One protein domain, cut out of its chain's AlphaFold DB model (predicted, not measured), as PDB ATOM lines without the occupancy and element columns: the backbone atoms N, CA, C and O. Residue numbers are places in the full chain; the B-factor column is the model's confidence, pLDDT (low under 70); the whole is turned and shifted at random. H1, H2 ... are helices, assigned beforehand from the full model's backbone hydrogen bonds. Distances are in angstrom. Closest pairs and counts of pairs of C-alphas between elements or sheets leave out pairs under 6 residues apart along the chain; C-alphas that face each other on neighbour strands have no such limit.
ATOM      1  N   GLU A  35      79.516 153.176 129.697       78.06
ATOM      2  CA  GLU A  35      78.103 152.853 129.467       78.06
ATOM      3  C   GLU A  35      77.913 151.739 128.424       78.06
ATOM      4  O   GLU A  35      77.083 150.842 128.600       78.06
ATOM      5  N   GLU A  36      78.693 151.761 127.342       75.06
ATOM      6  CA  GLU A  36      78.661 150.709 126.329       75.06
ATOM      7  C   GLU A  36      79.257 149.400 126.847       75.06
ATOM      8  O   GLU A  36      78.722 148.341 126.523       75.06
ATOM      9  N   GLN A  37      80.302 149.442 127.680       81.94
ATOM     10  CA  GLN A  37      80.862 148.236 128.303       81.94
ATOM     11  C   GLN A  37      79.824 147.543 129.186       81.94
ATOM     12  O   GLN A  37      79.591 146.345 129.024       81.94
ATOM     13  N   VAL A  38      79.128 148.295 130.044       84.69
ATOM     14  CA  VAL A  38      78.015 147.771 130.854       84.69
ATOM     15  C   VAL A  38      76.922 147.178 129.960       84.69
ATOM     16  O   VAL A  38      76.437 146.069 130.211       84.69
ATOM     17  N   GLY A  39      76.558 147.885 128.887       83.69
ATOM     18  CA  GLY A  39      75.573 147.417 127.914       83.69
ATOM     19  C   GLY A  39      75.974 146.104 127.234       83.69
ATOM     20  O   GLY A  39      75.160 145.178 127.154       83.69
ATOM     21  N   PHE A  40      77.223 145.993 126.779       83.56
ATOM     22  CA  PHE A  40      77.748 144.782 126.150       83.56
ATOM     23  C   PHE A  40      77.826 143.626 127.138       83.56
ATOM     24  O   PHE A  40      77.299 142.560 126.837       83.56
ATOM     25  N   SER A  41      78.392 143.836 128.323       87.75
ATOM     26  CA  SER A  41      78.468 142.822 129.376       87.75
ATOM     27  C   SER A  41      77.089 142.257 129.717       87.75
ATOM     28  O   SER A  41      76.896 141.040 129.696       87.75
ATOM     29  N   SER A  42      76.094 143.129 129.915       88.31
ATOM     30  CA  SER A  42      74.716 142.710 130.195       88.31
ATOM     31  C   SER A  42      74.088 141.936 129.030       88.31
ATOM     32  O   SER A  42      73.416 140.921 129.238       88.31
ATOM     33  N   TRP A  43      74.322 142.374 127.787       88.12
ATOM     34  CA  TRP A  43      73.821 141.673 126.606       88.12
ATOM     35  C   TRP A  43      74.477 140.298 126.433       88.12
ATOM     36  O   TRP A  43      73.771 139.320 126.179       88.12
ATOM     37  N   ILE A  44      75.797 140.198 126.599       88.56
ATOM     38  CA  ILE A  44      76.547 138.941 126.477       88.56
ATOM     39  C   ILE A  44      76.079 137.960 127.546       88.56
ATOM     40  O   ILE A  44      75.749 136.822 127.218       88.56
ATOM     41  N   GLU A  45      75.993 138.404 128.801       90.44
ATOM     42  CA  GLU A  45      75.505 137.577 129.901       90.44
ATOM     43  C   GLU A  45      74.118 137.022 129.595       90.44
ATOM     44  O   GLU A  45      73.927 135.810 129.611       90.44
ATOM     45  N   LYS A  46      73.173 137.878 129.193       90.19
ATOM     46  CA  LYS A  46      71.806 137.456 128.870       90.19
ATOM     47  C   LYS A  46      71.736 136.420 127.741       90.19
ATOM     48  O   LYS A  46      70.856 135.565 127.776       90.19
ATOM     49  N   ASN A  47      72.608 136.507 126.737       87.56
ATOM     50  CA  ASN A  47      72.579 135.606 125.580       87.56
ATOM     51  C   ASN A  47      73.414 134.329 125.774       87.56
ATOM     52  O   ASN A  47      73.169 133.349 125.076       87.56
ATOM     53  N   LEU A  48      74.382 134.325 126.698       89.81
ATOM     54  CA  LEU A  48      75.305 133.204 126.919       89.81
ATOM     55  C   LEU A  48      75.146 132.520 128.287       89.81
ATOM     56  O   LEU A  48      75.863 131.558 128.555       89.81
ATOM     57  N   ILE A  49      74.219 132.966 129.144       89.00
ATOM     58  CA  ILE A  49      73.998 132.405 130.493       89.00
ATOM     59  C   ILE A  49      73.726 130.894 130.492       89.00
ATOM     60  O   ILE A  49      74.153 130.180 131.403       89.00
ATOM     61  N   ASP A  50      73.063 130.399 129.447       88.50
ATOM     62  CA  ASP A  50      72.717 128.987 129.300       88.50
ATOM     63  C   ASP A  50      73.834 128.152 128.647       88.50
ATOM     64  O   ASP A  50      73.769 126.921 128.687       88.50
ATOM     65  N   ASP A  51      74.878 128.775 128.082       88.31
ATOM     66  CA  ASP A  51      75.991 128.057 127.453       88.31
ATOM     67  C   ASP A  51      76.946 127.498 128.532       88.31
ATOM     68  O   ASP A  51      77.577 128.264 129.272       88.31
ATOM     69  N   PRO A  52      77.103 126.161 128.640       87.69
ATOM     70  CA  PRO A  52      77.977 125.547 129.635       87.69
ATOM     71  C   PRO A  52      79.446 125.977 129.530       87.69
ATOM     72  O   PRO A  52      80.120 126.053 130.559       87.69
ATOM     73  N   GLU A  53      79.945 126.262 128.321       84.44
ATOM     74  CA  GLU A  53      81.324 126.717 128.096       84.44
ATOM     75  C   GLU A  53      81.510 128.171 128.550       84.44
ATOM     76  O   GLU A  53      82.608 128.552 128.962       84.44
ATOM     77  N   CYS A  54      80.439 128.972 128.540       87.62
ATOM     78  CA  CYS A  54      80.491 130.382 128.916       87.62
ATOM     79  C   CYS A  54      80.351 130.634 130.423       87.62
ATOM     80  O   CYS A  54      80.730 131.705 130.896       87.62
ATOM     81  N   LYS A  55      79.900 129.644 131.205       88.06
ATOM     82  CA  LYS A  55      79.723 129.769 132.667       88.06
ATOM     83  C   LYS A  55      80.972 130.232 133.414       88.06
ATOM     84  O   LYS A  55      80.858 130.864 134.452       88.06
ATOM     85  N   ARG A  56      82.165 129.940 132.892       88.50
ATOM     86  CA  ARG A  56      83.438 130.371 133.494       88.50
ATOM     87  C   ARG A  56      83.726 131.868 133.346       88.50
ATOM     88  O   ARG A  56      84.602 132.372 134.041       88.50
ATOM     89  N   TYR A  57      83.030 132.551 132.439       87.88
ATOM     90  CA  TYR A  57      83.167 133.988 132.211       87.88
ATOM     91  C   TYR A  57      82.010 134.786 132.819       87.88
ATOM     92  O   TYR A  57      82.075 136.008 132.853       87.88
ATOM     93  N   LEU A  58      80.951 134.136 133.300       88.25
ATOM     94  CA  LEU A  58      79.758 134.807 133.814       88.25
ATOM     95  C   LEU A  58      79.659 134.661 135.341       88.25
ATOM     96  O   LEU A  58      80.093 133.638 135.876       88.25
ATOM     97  N   PRO A  59      79.080 135.646 136.053       92.00
ATOM     98  CA  PRO A  59      78.542 136.923 135.556       92.00
ATOM     99  C   PRO A  59      79.643 137.962 135.299       92.00
ATOM    100  O   PRO A  59      80.735 137.829 135.855       92.00
ATOM    101  N   PHE A  60      79.375 138.984 134.479       89.12
ATOM    102  CA  PHE A  60      80.272 140.147 134.338       89.12
ATOM    103  C   PHE A  60      80.180 141.077 135.555       89.12
ATOM    104  O   PHE A  60      79.223 141.017 136.332       89.12
ATOM    105  N   GLN A  61      81.176 141.946 135.736       89.19
ATOM    106  CA  GLN A  61      81.086 143.015 136.725       89.19
ATOM    107  C   GLN A  61      80.027 144.041 136.313       89.19
ATOM    108  O   GLN A  61      79.795 144.294 135.129       89.19
ATOM    109  N   SER A  62      79.377 144.652 137.306       86.38
ATOM    110  CA  SER A  62      78.280 145.602 137.083       86.38
ATOM    111  C   SER A  62      78.703 146.871 136.343       86.38
ATOM    112  O   SER A  62      77.856 147.524 135.744       86.38
ATOM    113  N   ASP A  63      79.986 147.226 136.409       84.25
ATOM    114  CA  ASP A  63      80.596 148.358 135.704       84.25
ATOM    115  C   ASP A  63      81.192 147.965 134.337       84.25
ATOM    116  O   ASP A  63      81.702 148.818 133.619       84.25
ATOM    117  N   GLY A  64      81.116 146.684 133.957       81.94
ATOM    118  CA  GLY A  64      81.656 146.167 132.701       81.94
ATOM    119  C   GLY A  64      83.186 146.150 132.617       81.94
ATOM    120  O   GLY A  64      83.714 145.829 131.553       81.94
ATOM    121  N   SER A  65      83.894 146.439 133.712       84.75
ATOM    122  CA  SER A  65      85.358 146.580 133.732       84.75
ATOM    123  C   SER A  65      86.111 145.297 133.352       84.75
ATOM    124  O   SER A  65      87.217 145.354 132.819       84.75
ATOM    125  N   ASP A  66      85.496 144.131 133.568       88.00
ATOM    126  CA  ASP A  66      86.058 142.811 133.270       88.00
ATOM    127  C   ASP A  66      85.714 142.286 131.864       88.00
ATOM    128  O   ASP A  66      86.082 141.157 131.518       88.00
ATOM    129  N   LEU A  67      85.033 143.089 131.036       85.94
ATOM    130  CA  LEU A  67      84.631 142.713 129.679       85.94
ATOM    131  C   LEU A  67      85.832 142.274 128.833       85.94
ATOM    132  O   LEU A  67      85.794 141.223 128.185       85.94
ATOM    133  N   TYR A  68      86.906 143.066 128.860       82.69
ATOM    134  CA  TYR A  68      88.101 142.825 128.052       82.69
ATOM    135  C   TYR A  68      88.858 141.579 128.492       82.69
ATOM    136  O   TYR A  68      89.184 140.732 127.660       82.69
ATOM    137  N   ASP A  69      89.065 141.422 129.797       87.50
ATOM    138  CA  ASP A  69      89.773 140.270 130.352       87.50
ATOM    139  C   ASP A  69      89.057 138.957 130.024       87.50
ATOM    140  O   ASP A  69      89.692 137.960 129.673       87.50
ATOM    141  N   LYS A  70      87.722 138.962 130.065       89.38
ATOM    142  CA  LYS A  70      86.905 137.780 129.764       89.38
ATOM    143  C   LYS A  70      86.806 137.461 128.279       89.38
ATOM    144  O   LYS A  70      86.634 136.298 127.927       89.38
ATOM    145  N   CYS A  71      86.940 138.457 127.411       88.19
ATOM    146  CA  CYS A  71      86.948 138.255 125.962       88.19
ATOM    147  C   CYS A  71      88.347 137.957 125.396       88.19
ATOM    148  O   CYS A  71      88.456 137.582 124.225       88.19
ATOM    149  N   LYS A  72      89.406 138.086 126.207       87.19
ATOM    150  CA  LYS A  72      90.812 137.993 125.783       87.19
ATOM    151  C   LYS A  72      91.196 136.666 125.124       87.19
ATOM    152  O   LYS A  72      92.100 136.635 124.296       87.19
ATOM    153  N   ASP A  73      90.524 135.569 125.463       89.25
ATOM    154  CA  ASP A  73      90.803 134.258 124.869       89.25
ATOM    155  C   ASP A  73      90.048 133.978 123.555       89.25
ATOM    156  O   ASP A  73      90.240 132.926 122.935       89.25
ATOM    157  N   GLY A  74      89.193 134.912 123.130       89.75
ATOM    158  CA  GLY A  74      88.431 134.860 121.885       89.75
ATOM    159  C   GLY A  74      87.254 133.879 121.865       89.75
ATOM    160  O   GLY A  74      86.525 133.846 120.868       89.75
ATOM    161  N   ILE A  75      87.015 133.105 122.931       92.69
ATOM    162  CA  ILE A  75      85.922 132.116 122.963       92.69
ATOM    163  C   ILE A  75      84.565 132.822 122.975       92.69
ATOM    164  O   ILE A  75      83.700 132.500 122.158       92.69
ATOM    165  N   ILE A  76      84.389 133.814 123.857       91.44
ATOM    166  CA  ILE A  76      83.150 134.607 123.944       91.44
ATOM    167  C   ILE A  76      82.836 135.262 122.597       91.44
ATOM    168  O   ILE A  76      81.699 135.205 122.132       91.44
ATOM    169  N   LEU A  77      83.851 135.822 121.932       89.88
ATOM    170  CA  LEU A  77      83.692 136.468 120.629       89.88
ATOM    171  C   LEU A  77      83.138 135.488 119.590       89.88
ATOM    172  O   LEU A  77      82.151 135.791 118.924       89.88
ATOM    173  N   CYS A  78      83.707 134.281 119.502       91.81
ATOM    174  CA  CYS A  78      83.209 133.250 118.591       91.81
ATOM    175  C   CYS A  78      81.748 132.863 118.888       91.81
ATOM    176  O   CYS A  78      80.952 132.642 117.972       91.81
ATOM    177  N   LYS A  79      81.376 132.791 120.170       90.62
ATOM    178  CA  LYS A  79      80.013 132.446 120.597       90.62
ATOM    179  C   LYS A  79      79.005 133.533 120.230       90.62
ATOM    180  O   LYS A  79      77.952 133.204 119.692       90.62
ATOM    181  N   ILE A  80      79.349 134.809 120.412       88.44
ATOM    182  CA  ILE A  80      78.498 135.950 120.033       88.44
ATOM    183  C   ILE A  80      78.195 135.957 118.527       88.44
ATOM    184  O   ILE A  80      77.062 136.241 118.122       88.44
ATOM    185  N   ILE A  81      79.172 135.595 117.689       87.69
ATOM    186  CA  ILE A  81      78.947 135.451 116.243       87.69
ATOM    187  C   ILE A  81      77.905 134.363 115.960       87.69
ATOM    188  O   ILE A  81      76.970 134.595 115.195       87.69
ATOM    189  N   ASN A  82      77.994 133.216 116.636       88.12
ATOM    190  CA  ASN A  82      77.001 132.147 116.505       88.12
ATOM    191  C   ASN A  82      75.623 132.499 117.094       88.12
ATOM    192  O   ASN A  82      74.619 132.004 116.586       88.12
ATOM    193  N   CYS A  83      75.545 133.360 118.115       85.00
ATOM    194  CA  CYS A  83      74.272 133.920 118.585       85.00
ATOM    195  C   CYS A  83      73.628 134.830 117.533       85.00
ATOM    196  O   CYS A  83      72.404 134.876 117.429       85.00
ATOM    197  N   SER A  84      74.447 135.549 116.761       82.94
ATOM    198  CA  SER A  84      73.972 136.465 115.720       82.94
ATOM    199  C   SER A  84      73.475 135.701 114.494       82.94
ATOM    200  O   SER A  84      72.385 135.971 113.994       82.94
ATOM    201  N   ILE A  85      74.262 134.729 114.023       82.75
ATOM    202  CA  ILE A  85      73.886 133.825 112.934       82.75
ATOM    203  C   ILE A  85      74.317 132.399 113.315       82.75
ATOM    204  O   ILE A  85      75.519 132.106 113.336       82.75
ATOM    205  N   PRO A  86      73.361 131.493 113.596       85.00
ATOM    206  CA  PRO A  86      73.665 130.115 113.961       85.00
ATOM    207  C   PRO A  86      74.509 129.405 112.899       85.00
ATOM    208  O   PRO A  86      74.269 129.560 111.703       85.00
ATOM    209  N   ASN A  87      75.444 128.563 113.341       85.75
ATOM    210  CA  ASN A  87      76.347 127.781 112.483       85.75
ATOM    211  C   ASN A  87      77.326 128.611 111.625       85.75
ATOM    212  O   ASN A  87      77.821 128.104 110.622       85.75
ATOM    213  N   THR A  88      77.637 129.853 112.013       87.50
ATOM    214  CA  THR A  88      78.659 130.664 111.324       87.50
ATOM    215  C   THR A  88      80.069 130.156 111.617       87.50
ATOM    216  O   THR A  88      80.869 129.965 110.705       87.50
ATOM    217  N   ILE A  89      80.374 129.916 112.892       91.38
ATOM    218  CA  ILE A  89      81.648 129.356 113.345       91.38
ATOM    219  C   ILE A  89      81.398 127.921 113.777       91.38
ATOM    220  O   ILE A  89      80.627 127.669 114.708       91.38
ATOM    221  N   ASP A  90      82.082 126.968 113.144       92.25
ATOM    222  CA  ASP A  90      82.087 125.601 113.649       92.25
ATOM    223  C   ASP A  90      82.772 125.592 115.016       92.25
ATOM    224  O   ASP A  90      83.949 125.926 115.141       92.25
ATOM    225  N   HIS A  91      82.039 125.168 116.044       87.12
ATOM    226  CA  HIS A  91      82.570 125.021 117.392       87.12
ATOM    227  C   HIS A  91      83.920 124.277 117.413       87.12
ATOM    228  O   HIS A  91      84.798 124.620 118.203       87.12
ATOM    229  N   ARG A  92      84.137 123.276 116.547       90.56
ATOM    230  CA  ARG A  92      85.386 122.490 116.470       90.56
ATOM    231  C   ARG A  92      86.612 123.308 116.061       90.56
ATOM    232  O   ARG A  92      87.719 122.888 116.371       90.56
ATOM    233  N   ALA A  93      86.420 124.440 115.389       92.94
ATOM    234  CA  ALA A  93      87.500 125.343 115.001       92.94
ATOM    235  C   ALA A  93      87.955 126.258 116.152       92.94
ATOM    236  O   ALA A  93      89.022 126.855 116.068       92.94
ATOM    237  N   ILE A  94      87.163 126.366 117.224       93.62
ATOM    238  CA  ILE A  94      87.507 127.168 118.400       93.62
ATOM    239  C   ILE A  94      88.476 126.363 119.270       93.62
ATOM    240  O   ILE A  94      88.163 125.239 119.675       93.62
ATOM    241  N   ASN A  95      89.622 126.946 119.617       93.88
ATOM    242  CA  ASN A  95      90.543 126.407 120.611       93.88
ATOM    243  C   ASN A  95      89.937 126.559 122.015       93.88
ATOM    244  O   ASN A  95      89.733 127.679 122.484       93.88
ATOM    245  N   ARG A  96      89.661 125.441 122.703       89.88
ATOM    246  CA  ARG A  96      88.960 125.432 124.013       89.88
ATOM    247  C   ARG A  96      89.655 124.605 125.095       89.88
ATOM    248  O   ARG A  96      89.198 124.560 126.234       89.88
ATOM    249  N   HIS A  97      90.747 123.928 124.744       88.50
ATOM    250  CA  HIS A  97      91.516 123.130 125.692       88.50
ATOM    251  C   HIS A  97      92.371 124.049 126.559       88.50
ATOM    252  O   HIS A  97      93.281 124.709 126.067       88.50
ATOM    253  N   LEU A  98      92.046 124.101 127.850       86.31
ATOM    254  CA  LEU A  98      92.737 124.949 128.810       86.31
ATOM    255  C   LEU A  98      93.982 124.259 129.386       86.31
ATOM    256  O   LEU A  98      93.942 123.048 129.614       86.31
ATOM    257  N   PRO A  99      95.044 125.022 129.704       89.19
ATOM    258  CA  PRO A  99      95.195 126.462 129.468       89.19
ATOM    259  C   PRO A  99      95.455 126.782 127.986       89.19
ATOM    260  O   PRO A  99      96.209 126.081 127.319       89.19
ATOM    261  N   LEU A 100      94.847 127.864 127.487       89.94
ATOM    262  CA  LEU A 100      95.102 128.349 126.132       89.94
ATOM    263  C   LEU A 100      96.436 129.089 126.085       89.94
ATOM    264  O   LEU A 100      96.742 129.912 126.948       89.94
ATOM    265  N   THR A 101      97.218 128.815 125.049       93.62
ATOM    266  CA  THR A 101      98.416 129.598 124.736       93.62
ATOM    267  C   THR A 101      98.033 130.934 124.100       93.62
ATOM    268  O   THR A 101      96.977 131.056 123.479       93.62
ATOM    269  N   THR A 102      98.919 131.933 124.173       90.00
ATOM    270  CA  THR A 102      98.726 133.231 123.496       90.00
ATOM    271  C   THR A 102      98.424 133.076 122.009       90.00
ATOM    272  O   THR A 102      97.578 133.783 121.473       90.00
ATOM    273  N   TYR A 103      99.061 132.106 121.351       92.31
ATOM    274  CA  TYR A 103      98.798 131.803 119.948       92.31
ATOM    275  C   TYR A 103      97.359 131.317 119.725       92.31
ATOM    276  O   TYR A 103      96.653 131.877 118.895       92.31
ATOM    277  N   GLN A 104      96.891 130.354 120.521       92.69
ATOM    278  CA  GLN A 104      95.522 129.834 120.418       92.69
ATOM    279  C   GLN A 104      94.460 130.898 120.727       92.69
ATOM    280  O   GLN A 104      93.407 130.910 120.089       92.69
ATOM    281  N   MET A 105      94.737 131.803 121.675       91.50
ATOM    282  CA  MET A 105      93.873 132.960 121.940       91.50
ATOM    283  C   MET A 105      93.781 133.867 120.704       91.50
ATOM    284  O   MET A 105      92.683 134.222 120.277       91.50
ATOM    285  N   HIS A 106      94.913 134.184 120.066       89.31
ATOM    286  CA  HIS A 106      94.923 134.971 118.829       89.31
ATOM    287  C   HIS A 106      94.231 134.264 117.655       89.31
ATOM    288  O   HIS A 106      93.546 134.926 116.871       89.31
ATOM    289  N   GLU A 107      94.363 132.941 117.529       93.12
ATOM    290  CA  GLU A 107      93.636 132.164 116.519       93.12
ATOM    291  C   GLU A 107      92.119 132.269 116.714       93.12
ATOM    292  O   GLU A 107      91.402 132.534 115.749       93.12
ATOM    293  N   ASN A 108      91.630 132.154 117.955       93.56
ATOM    294  CA  ASN A 108      90.208 132.323 118.267       93.56
ATOM    295  C   ASN A 108      89.707 133.732 117.912       93.56
ATOM    296  O   ASN A 108      88.654 133.876 117.290       93.56
ATOM    297  N   ILE A 109      90.464 134.776 118.267       90.12
ATOM    298  CA  ILE A 109      90.110 136.166 117.935       90.12
ATOM    299  C   ILE A 109      90.059 136.359 116.414       90.12
ATOM    300  O   ILE A 109      89.101 136.923 115.882       90.12
ATOM    301  N   THR A 110      91.062 135.848 115.699       90.12
ATOM    302  CA  THR A 110      91.141 135.931 114.234       90.12
ATOM    303  C   THR A 110      89.977 135.194 113.571       90.12
ATOM    304  O   THR A 110      89.383 135.703 112.617       90.12
ATOM    305  N   LEU A 111      89.611 134.021 114.094       92.06
ATOM    306  CA  LEU A 111      88.460 133.251 113.637       92.06
ATOM    307  C   LEU A 111      87.158 134.043 113.809       92.06
ATOM    308  O   LEU A 111      86.377 134.132 112.859       92.06
ATOM    309  N   ALA A 112      86.946 134.658 114.976       90.06
ATOM    310  CA  ALA A 112      85.772 135.489 115.236       90.06
ATOM    311  C   ALA A 112      85.689 136.685 114.272       90.06
ATOM    312  O   ALA A 112      84.644 136.902 113.658       90.06
ATOM    313  N   LEU A 113      86.795 137.413 114.082       86.75
ATOM    314  CA  LEU A 113      86.866 138.578 113.191       86.75
ATOM    315  C   LEU A 113      86.574 138.221 111.732       86.75
ATOM    316  O   LEU A 113      85.744 138.860 111.083       86.75
ATOM    317  N   ASN A 114      87.228 137.184 111.208       88.75
ATOM    318  CA  ASN A 114      87.018 136.755 109.824       88.75
ATOM    319  C   ASN A 114      85.582 136.277 109.595       88.75
ATOM    320  O   ASN A 114      84.993 136.557 108.550       88.75
ATOM    321  N   SER A 115      85.000 135.610 110.589       89.00
ATOM    322  CA  SER A 115      83.618 135.137 110.531       89.00
ATOM    323  C   SER A 115      82.617 136.290 110.574       89.00
ATOM    324  O   SER A 115      81.683 136.306 109.777       89.00
ATOM    325  N   ALA A 116      82.846 137.294 111.429       83.50
ATOM    326  CA  ALA A 116      82.041 138.516 111.479       83.50
ATOM    327  C   ALA A 116      82.033 139.245 110.125       83.50
ATOM    328  O   ALA A 116      80.977 139.632 109.619       83.50
ATOM    329  N   ARG A 117      83.202 139.366 109.487       82.38
ATOM    330  CA  ARG A 117      83.328 139.971 108.152       82.38
ATOM    331  C   ARG A 117      82.595 139.171 107.081       82.38
ATOM    332  O   ARG A 117      81.911 139.757 106.246       82.38
ATOM    333  N   ALA A 118      82.694 137.842 107.119       82.56
ATOM    334  CA  ALA A 118      82.048 136.964 106.145       82.56
ATOM    335  C   ALA A 118      80.513 137.077 106.154       82.56
ATOM    336  O   ALA A 118      79.887 136.955 105.102       82.56
ATOM    337  N   ILE A 119      79.908 137.357 107.313       80.19
ATOM    338  CA  ILE A 119      78.454 137.534 107.444       80.19
ATOM    339  C   ILE A 119      77.971 138.970 107.185       80.19
ATOM    340  O   ILE A 119      76.792 139.270 107.363       80.19
ATOM    341  N   GLY A 120      78.861 139.871 106.759       68.19
ATOM    342  CA  GLY A 120      78.518 141.265 106.479       68.19
ATOM    343  C   GLY A 120      78.392 142.137 107.728       68.19
ATOM    344  O   GLY A 120      77.912 143.270 107.637       68.19
ATOM    345  N   CYS A 121      78.858 141.664 108.889       63.28
ATOM    346  CA  CYS A 121      79.050 142.521 110.049       63.28
ATOM    347  C   CYS A 121      80.310 143.382 109.844       63.28
ATOM    348  O   CYS A 121      81.323 143.172 110.496       63.28
ATOM    349  N   ASN A 122      80.211 144.429 109.015       54.19
ATOM    350  CA  ASN A 122      81.138 145.580 109.012       54.19
ATOM    351  C   ASN A 122      80.903 146.501 110.235       54.19
ATOM    352  O   ASN A 122      81.146 147.707 110.201       54.19
ATOM    353  N   GLY A 123      80.296 145.955 111.289       48.69
ATOM    354  CA  GLY A 123      79.800 146.690 112.435       48.69
ATOM    355  C   GLY A 123      80.959 147.154 113.294       48.69
ATOM    356  O   GLY A 123      81.450 146.399 114.130       48.69
ATOM    357  N   VAL A 124      81.314 148.425 113.112       47.03
ATOM    358  CA  VAL A 124      82.366 149.177 113.805       47.03
ATOM    359  C   VAL A 124      82.432 148.868 115.309       47.03
ATOM    360  O   VAL A 124      83.514 148.816 115.859       47.03
ATOM    361  N   LYS A 125      81.313 148.554 115.972       53.38
ATOM    362  CA  LYS A 125      81.241 148.316 117.425       53.38
ATOM    363  C   LYS A 125      81.910 147.027 117.923       53.38
ATOM    364  O   LYS A 125      82.600 147.062 118.934       53.38
ATOM    365  N   LEU A 126      81.720 145.894 117.240       54.09
ATOM    366  CA  LEU A 126      82.348 144.622 117.644       54.09
ATOM    367  C   LEU A 126      83.823 144.608 117.239       54.09
ATOM    368  O   LEU A 126      84.668 144.190 118.021       54.09
ATOM    369  N   GLU A 127      84.139 145.144 116.058       52.78
ATOM    370  CA  GLU A 127      85.527 145.350 115.645       52.78
ATOM    371  C   GLU A 127      86.255 146.311 116.602       52.78
ATOM    372  O   GLU A 127      87.366 145.999 117.006       52.78
ATOM    373  N   GLN A 128      85.636 147.409 117.056       52.19
ATOM    374  CA  GLN A 128      86.217 148.341 118.040       52.19
ATOM    375  C   GLN A 128      86.546 147.667 119.377       52.19
ATOM    376  O   GLN A 128      87.662 147.815 119.872       52.19
ATOM    377  N   VAL A 129      85.612 146.879 119.925       54.44
ATOM    378  CA  VAL A 129      85.825 146.097 121.155       54.44
ATOM    379  C   VAL A 129      87.010 145.134 120.985       54.44
ATOM    380  O   VAL A 129      87.847 145.018 121.878       54.44
ATOM    381  N   ILE A 130      87.126 144.482 119.824       56.09
ATOM    382  CA  ILE A 130      88.171 143.486 119.551       56.09
ATOM    383  C   ILE A 130      89.534 144.138 119.251       56.09
ATOM    384  O   ILE A 130      90.559 143.677 119.752       56.09
ATOM    385  N   TYR A 131      89.576 145.224 118.478       54.34
ATOM    386  CA  TYR A 131      90.811 145.959 118.181       54.34
ATOM    387  C   TYR A 131      91.401 146.609 119.441       54.34
ATOM    388  O   TYR A 131      92.620 146.577 119.616       54.34
ATOM    389  N   GLY A 132      90.558 147.102 120.359       48.38
ATOM    390  CA  GLY A 132      90.994 147.588 121.673       48.38
ATOM    391  C   GLY A 132      91.687 146.515 122.528       48.38
ATOM    392  O   GLY A 132      92.627 146.836 123.254       48.38
ATOM    393  N   MET A 133      91.293 145.239 122.394       46.22
ATOM    394  CA  MET A 133      91.934 144.105 123.084       46.22
ATOM    395  C   MET A 133      93.289 143.727 122.475       46.22
ATOM    396  O   MET A 133      94.224 143.411 123.210       46.22
ATOM    397  N   VAL A 134      93.401 143.750 121.142       41.56
ATOM    398  CA  VAL A 134      94.621 143.331 120.424       41.56
ATOM    399  C   VAL A 134      95.738 144.377 120.526       41.56
ATOM    400  O   VAL A 134      96.908 144.010 120.522       41.56
ATOM    401  N   LEU A 135      95.404 145.666 120.649       40.09
ATOM    402  CA  LEU A 135      96.391 146.755 120.711       40.09
ATOM    403  C   LEU A 135      96.892 147.088 122.132       40.09
ATOM    404  O   LEU A 135      97.880 147.804 122.255       40.09
ATOM    405  N   ASN A 136      96.251 146.572 123.191       34.78
ATOM    406  CA  ASN A 136      96.629 146.810 124.598       34.78
ATOM    407  C   ASN A 136      97.367 145.626 125.268       34.78
ATOM    408  O   ASN A 136      97.429 145.563 126.497       34.78
TER     409      ASN A 136
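Overview. This is residues 35 to 136 of the 137 residues of the protein "SJCHGC07493 protein" of Schistosoma japonicum (UniProt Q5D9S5). Three helices, H3, H4 and H5, run roughly along one line with their centres in a triangle, H3 and H4 side by side and H5 more loosely set, while H1 stands about perpendicular to H3 and reaches it with residues 44 to 48. The short H2 sits among H1, H3 and H5, and two long stretches with no named element, residues 49 to 66 and 85 to 101, loop along the outside. The printed part has 102 residues with five named helices, H1 to H5 in order along the chain, and no named strand; its class is all helix. It is compact, with a radius of gyration of the C-alphas of 12.6 A, and rounded, with spans of 31 by 31 by 29 A.

Along the chain. H1 takes residues 35 to 48, from C-alpha 35 at (78.103, 152.853, 129.467), and is 20.0 A long from first to last C-alpha. H2 is short, residues 67 to 71, 6.2 A. H3 takes residues 75 to 84, 14.6 A. H4, residues 102 to 118, is the longest helix at 24.4 A and begins at C-alpha 102, (98.726, 133.231, 123.496). H5 takes residues 124 to 135, 15.8 A, and ends at C-alpha 135, (96.391, 146.755, 120.711).

Arrangement. H1 only just touches H3, with 3 pairs of C-alphas within 8 A; the closest are those of Ile 44 and Ile 80, 7.4 A apart. Their lines stand at 78 degrees, about perpendicular. H2 is close to but not clearly touching H1, with C-alphas 41 and 67 closest at 6.2 A. It stands likewise to H3, at 6.5 A between the C-alphas of Cys 71 and Leu 77, and to H5, at 6.4 A between those of Tyr 68 and Met 133. H3 and H4 touch, with the C-alphas of Cys 78 and Ala 112 closest at 4.8 A, and run the same way at a shallow tilt of 15 degrees. H4 and H5 are close but not clearly touching, with the C-alphas of Leu 113 and Glu 127 closest at 7.3 A. They run opposite ways at a shallow tilt of 19 degrees. H5 is near H1 and near H3, whereas H4 is apart from H1 and from H2. In each of the five helices every O i to N i+4 pair is within hydrogen-bond range.

Size, cuts and confidence. The C-alphas of Glu 35 and Arg 92 are the two farthest apart, 33.8 A. The printed part has no cut. The links from H1 to H2 and from H3 to H4 are long, with 18 and 17 residues; those from H2 to H3 and from H4 to H5 are tight. The mean pLDDT of the printed part is 81.8, but residues 120 to 136 are under 70, and H5 has a mean of 50.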